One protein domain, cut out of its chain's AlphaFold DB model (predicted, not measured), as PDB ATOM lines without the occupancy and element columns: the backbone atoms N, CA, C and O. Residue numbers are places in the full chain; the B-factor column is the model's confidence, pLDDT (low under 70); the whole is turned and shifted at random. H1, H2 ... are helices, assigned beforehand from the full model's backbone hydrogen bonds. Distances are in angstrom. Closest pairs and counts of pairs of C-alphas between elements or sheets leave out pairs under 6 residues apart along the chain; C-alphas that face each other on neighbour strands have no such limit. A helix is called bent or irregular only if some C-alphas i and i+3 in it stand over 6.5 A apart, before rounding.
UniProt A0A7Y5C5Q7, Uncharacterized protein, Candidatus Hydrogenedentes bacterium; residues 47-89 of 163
ATOM      1  N   GLN A  47       2.819  33.271   3.399       91.81
ATOM      2  CA  GLN A  47       4.171  33.367   3.952       91.81
ATOM      3  C   GLN A  47       4.181  33.090   5.457       91.81
ATOM      4  O   GLN A  47       4.985  32.279   5.906       91.81
ATOM      5  N   LEU A  48       3.239  33.662   6.212       90.69
ATOM      6  CA  LEU A  48       3.082  33.382   7.640       90.69
ATOM      7  C   LEU A  48       2.782  31.906   7.893       90.69
ATOM      8  O   LEU A  48       3.446  31.286   8.713       90.69
ATOM      9  N   ARG A  49       1.841  31.307   7.153       92.56
ATOM     10  CA  ARG A  49       1.543  29.871   7.280       92.56
ATOM     11  C   ARG A  49       2.753  28.991   6.994       92.56
ATOM     12  O   ARG A  49       2.956  28.018   7.706       92.56
ATOM     13  N   ARG A  50       3.561  29.333   5.988       91.19
ATOM     14  CA  ARG A  50       4.803  28.606   5.687       91.19
ATOM     15  C   ARG A  50       5.840  28.774   6.792       91.19
ATOM     16  O   ARG A  50       6.428  27.781   7.195       91.19
ATOM     17  N   ALA A  51       6.024  29.986   7.309       89.44
ATOM     18  CA  ALA A  51       6.937  30.234   8.419       89.44
ATOM     19  C   ALA A  51       6.514  29.456   9.674       89.44
ATOM     20  O   ALA A  51       7.328  28.746  10.253       89.44
ATOM     21  N   PHE A  52       5.228  29.494  10.037       87.62
ATOM     22  CA  PHE A  52       4.704  28.699  11.148       87.62
ATOM     23  C   PHE A  52       4.844  27.196  10.901       87.62
ATOM     24  O   PHE A  52       5.249  26.486  11.809       87.62
ATOM     25  N   ALA A  53       4.574  26.703   9.692       89.50
ATOM     26  CA  ALA A  53       4.746  25.285   9.376       89.50
ATOM     27  C   ALA A  53       6.204  24.821   9.526       89.50
ATOM     28  O   ALA A  53       6.439  23.705   9.973       89.50
ATOM     29  N   VAL A  54       7.178  25.676   9.200       87.38
ATOM     30  CA  VAL A  54       8.603  25.389   9.428       87.38
ATOM     31  C   VAL A  54       8.929  25.408  10.924       87.38
ATOM     32  O   VAL A  54       9.540  24.464  11.420       87.38
ATOM     33  N   CYS A  55       8.469  26.423  11.663       80.19
ATOM     34  CA  CYS A  55       8.725  26.544  13.104       80.19
ATOM     35  C   CYS A  55       8.050  25.454  13.951       80.19
ATOM     36  O   CYS A  55       8.545  25.131  15.024       80.19
ATOM     37  N   VAL A  56       6.917  24.914  13.496       88.69
ATOM     38  CA  VAL A  56       6.152  23.859  14.187       88.69
ATOM     39  C   VAL A  56       6.493  22.471  13.625       88.69
ATOM     40  O   VAL A  56       5.872  21.482  13.992       88.69
ATOM     41  N   SER A  57       7.475  22.371  12.724       93.38
ATOM     42  CA  SER A  57       7.928  21.066  12.250       93.38
ATOM     43  C   SER A  57       8.610  20.293  13.378       93.38
ATOM     44  O   SER A  57       9.396  20.861  14.141       93.38
ATOM     45  N   ASP A  58       8.354  18.986  13.441       89.62
ATOM     46  CA  ASP A  58       8.982  18.100  14.427       89.62
ATOM     47  C   ASP A  58      10.515  18.193  14.361       89.62
ATOM     48  O   ASP A  58      11.181  18.198  15.387       89.62
ATOM     49  N   ALA A  59      11.077  18.371  13.160       88.62
ATOM     50  CA  ALA A  59      12.513  18.551  12.964       88.62
ATOM     51  C   ALA A  59      13.057  19.826  13.638       88.62
ATOM     52  O   ALA A  59      14.063  19.756  14.339       88.62
ATOM     53  N   ALA A  60      12.389  20.975  13.472       81.62
ATOM     54  CA  ALA A  60      12.807  22.227  14.109       81.62
ATOM     55  C   ALA A  60      12.644  22.171  15.636       81.62
ATOM     56  O   ALA A  60      13.468  22.719  16.375       81.62
ATOM     57  N   PHE A  61      11.599  21.492  16.116       81.06
ATOM     58  CA  PHE A  61      11.392  21.267  17.541       81.06
ATOM     59  C   PHE A  61      12.486  20.375  18.132       81.06
ATOM     60  O   PHE A  61      13.108  20.763  19.119       81.06
ATOM     61  N   GLU A  62      12.773  19.226  17.514       85.06
ATOM     62  CA  GLU A  62      13.824  18.310  17.962       85.06
ATOM     63  C   GLU A  62      15.209  18.962  17.912       85.06
ATOM     64  O   GLU A  62      15.972  18.824  18.863       85.06
ATOM     65  N   GLU A  63      15.525  19.742  16.873       89.06
ATOM     66  CA  GLU A  63      16.786  20.488  16.787       89.06
ATOM     67  C   GLU A  63      16.907  21.532  17.906       89.06
ATOM     68  O   GLU A  63      17.927  21.599  18.596       89.06
ATOM     69  N   THR A  64      15.847  22.310  18.150       78.44
ATOM     70  CA  THR A  64      15.835  23.312  19.227       78.44
ATOM     71  C   THR A  64      15.939  22.646  20.598       78.44
ATOM     72  O   THR A  64      16.705  23.088  21.454       78.44
ATOM     73  N   MET A  65      15.216  21.546  20.811       76.94
ATOM     74  CA  MET A  65      15.271  20.771  22.047       76.94
ATOM     75  C   MET A  65      16.623  20.084  22.237       76.94
ATOM     76  O   MET A  65      17.098  20.017  23.366       76.94
ATOM     77  N   ALA A  66      17.271  19.612  21.172       77.06
ATOM     78  CA  ALA A  66      18.625  19.072  21.219       77.06
ATOM     79  C   ALA A  66      19.645  20.163  21.567       77.06
ATOM     80  O   ALA A  66      20.510  19.938  22.411       77.06
ATOM     81  N   ALA A  67      19.511  21.364  20.996       73.88
ATOM     82  CA  ALA A  67      20.353  22.504  21.341       73.88
ATOM     83  C   ALA A  67      20.189  22.881  22.821       73.88
ATOM     84  O   ALA A  67      21.191  22.945  23.537       73.88
ATOM     85  N   VAL A  68      18.946  23.017  23.302       68.25
ATOM     86  CA  VAL A  68      18.623  23.298  24.715       68.25
ATOM     87  C   VAL A  68      19.151  22.194  25.631       68.25
ATOM     88  O   VAL A  68      19.832  22.494  26.606       68.25
ATOM     89  N   ARG A  69      18.919  20.916  25.304       69.75
ATOM     90  CA  ARG A  69      19.455  19.776  26.066       69.75
ATOM     91  C   ARG A  69      20.976  19.793  26.100       69.75
ATOM     92  O   ARG A  69      21.534  19.659  27.170       69.75
ATOM     93  N   SER A  70      21.654  20.069  24.987       73.44
ATOM     94  CA  SER A  70      23.121  20.120  24.956       73.44
ATOM     95  C   SER A  70      23.713  21.283  25.764       73.44
ATOM     96  O   SER A  70      24.826  21.174  26.285       73.44
ATOM     97  N   THR A  71      22.977  22.397  25.886       63.91
ATOM     98  CA  THR A  71      23.377  23.519  26.751       63.91
ATOM     99  C   THR A  71      23.119  23.195  28.218       63.91
ATOM    100  O   THR A  71      23.957  23.504  29.062       63.91
ATOM    101  N   LEU A  72      21.996  22.536  28.513       59.03
ATOM    102  CA  LEU A  72      21.645  22.101  29.859       59.03
ATOM    103  C   LEU A  72      22.555  20.976  30.355       59.03
ATOM    104  O   LEU A  72      23.023  21.080  31.479       59.03
ATOM    105  N   ASP A  73      22.876  19.976  29.537       62.06
ATOM    106  CA  ASP A  73      23.738  18.852  29.918       62.06
ATOM    107  C   ASP A  73      25.084  19.366  30.429       62.06
ATOM    108  O   ASP A  73      25.514  19.006  31.511       62.06
ATOM    109  N   ARG A  74      25.729  20.326  29.757       65.62
ATOM    110  CA  ARG A  74      27.041  20.813  30.220       65.62
ATOM    111  C   ARG A  74      26.994  21.611  31.522       65.62
ATOM    112  O   ARG A  74      27.901  21.477  32.345       65.62
ATOM    113  N   GLU A  75      25.994  22.468  31.701       61.81
ATOM    114  CA  GLU A  75      25.944  23.398  32.839       61.81
ATOM    115  C   GLU A  75      25.239  22.795  34.056       61.81
ATOM    116  O   GLU A  75      25.686  22.977  35.190       61.81
ATOM    117  N   VAL A  76      24.176  22.023  33.830       63.56
ATOM    118  CA  VAL A  76      23.507  21.264  34.884       63.56
ATOM    119  C   VAL A  76      24.417  20.140  35.362       63.56
ATOM    120  O   VAL A  76      24.548  19.999  36.572       63.56
ATOM    121  N   ASP A  77      25.133  19.421  34.485       66.06
ATOM    122  CA  ASP A  77      26.065  18.380  34.946       66.06
ATOM    123  C   ASP A  77      27.192  18.964  35.791       66.06
ATOM    124  O   ASP A  77      27.544  18.385  36.815       66.06
ATOM    125  N   SER A  78      27.736  20.129  35.424       66.88
ATOM    126  CA  SER A  78      28.779  20.769  36.234       66.88
ATOM    127  C   SER A  78      28.231  21.317  37.558       66.88
ATOM    128  O   SER A  78      28.893  21.169  38.588       66.88
ATOM    129  N   ALA A  79      27.003  21.844  37.587       68.44
ATOM    130  CA  ALA A  79      26.324  22.211  38.831       68.44
ATOM    131  C   ALA A  79      26.024  20.986  39.719       68.44
ATOM    132  O   ALA A  79      26.259  21.034  40.925       68.44
ATOM    133  N   VAL A  80      25.575  19.870  39.140       67.50
ATOM    134  CA  VAL A  80      25.315  18.601  39.840       67.50
ATOM    135  C   VAL A  80      26.621  17.995  40.367       67.50
ATOM    136  O   VAL A  80      26.682  17.565  41.520       67.50
ATOM    137  N   MET A  81      27.707  18.040  39.587       72.75
ATOM    138  CA  MET A  81      29.041  17.635  40.047       72.75
ATOM    139  C   MET A  81      29.509  18.484  41.237       72.75
ATOM    140  O   MET A  81      30.038  17.949  42.214       72.75
ATOM    141  N   LEU A  82      29.283  19.800  41.184       71.38
ATOM    142  CA  LEU A  82      29.592  20.719  42.281       71.38
ATOM    143  C   LEU A  82      28.723  20.464  43.519       71.38
ATOM    144  O   LEU A  82      29.220  20.588  44.640       71.38
ATOM    145  N   MET A  83      27.460  20.062  43.350       71.00
ATOM    146  CA  MET A  83      26.591  19.684  44.470       71.00
ATOM    147  C   MET A  83      27.109  18.439  45.199       71.00
ATOM    148  O   MET A  83      27.163  18.453  46.430       71.00
ATOM    149  N   ASN A  84      27.587  17.425  44.469       77.00
ATOM    150  CA  ASN A  84      28.200  16.229  45.062       77.00
ATOM    151  C   ASN A  84      29.489  16.561  45.838       77.00
ATOM    152  O   ASN A  84      29.730  16.033  46.922       77.00
ATOM    153  N   LEU A  85      30.305  17.492  45.335       76.44
ATOM    154  CA  LEU A  85      31.458  18.020  46.083       76.44
ATOM    155  C   LEU A  85      31.029  18.807  47.331       76.44
ATOM    156  O   LEU A  85      31.722  18.791  48.353       76.44
ATOM    157  N   GLY A  86      29.866  19.455  47.268       77.69
ATOM    158  CA  GLY A  86      29.272  20.215  48.360       77.69
ATOM    159  C   GLY A  86      28.936  19.383  49.597       77.69
ATOM    160  O   GLY A  86      28.927  19.933  50.696       77.69
ATOM    161  N   GLU A  87      28.724  18.070  49.473       82.88
ATOM    162  CA  GLU A  87      28.459  17.189  50.623       82.88
ATOM    163  C   GLU A  87      29.614  17.139  51.627       82.88
ATOM    164  O   GLU A  87      29.394  16.932  52.819       82.88
ATOM    165  N   ARG A  88      30.842  17.395  51.162       87.38
ATOM    166  CA  ARG A  88      32.044  17.450  52.005       87.38
ATOM    167  C   ARG A  88      32.288  18.823  52.627       87.38
ATOM    168  O   ARG A  88      33.165  18.957  53.479       87.38
ATOM    169  N   LEU A  89      31.551  19.849  52.206       87.00
ATOM    170  CA  LEU A  89      31.713  21.202  52.724       87.00
ATOM    171  C   LEU A  89      30.945  21.389  54.040       87.00
ATOM    172  O   LEU A  89      29.850  20.847  54.214       87.00
TER     173      LEU A  89
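Overview. This is residues 47 to 89 of the 163 residues of an uncharacterized protein of Candidatus Hydrogenedentes bacterium (UniProt A0A7Y5C5Q7). What shape does the backbone make? It is a thin rod made mostly by one long helix, H2, with the short helix H1 set at an angle at one end, so that the two make an open corner at a tight link. What is it built of? The printed part has 43 residues with two named helices, H1 then H2 along the chain, and no named strand; the class is all helix. How drawn out is it? It is extended, with a radius of gyration of the C-alphas of 17.6 A and spans of 57 by 14 by 9 A.

Arrangement. Does H2, residues 58 to 86, run straight? It has a kink of 28 degrees near residue 73, but it is not bent. How does H1, residues 47 to 55, stand to H2? They are close but not clearly touching; the closest C-alphas, those of Val 54 and Ala 60, are 7.0 A apart. They run the same way at a steep tilt of 41 degrees. What do the backbone N and O atoms show? Every O i to N i+4 pair is within hydrogen-bond range in H1, and 24 of 25 are in H2.

Along the chain. Where does H2 lie? It goes from C-alpha 58 at (8.982, 18.100, 14.427) to C-alpha 86 at (29.272, 20.215, 48.360), 39.6 A. Where does H1 begin? Its C-alpha 47 is at (4.171, 33.367, 3.952), and its first and last C-alphas are 12.3 A apart.

Size, cuts and confidence. How far does it reach? The two C-alphas farthest apart, those of Gln 47 and Arg 88, are 57.8 A apart. Is it continuous? The printed part has no cut, and the link from H1 to H2, two residues, is tight. Where is the model's confidence low? The pLDDT is under 70 at residues 68 to 69 and 71 to 80, against a mean of 78.2 for the printed part.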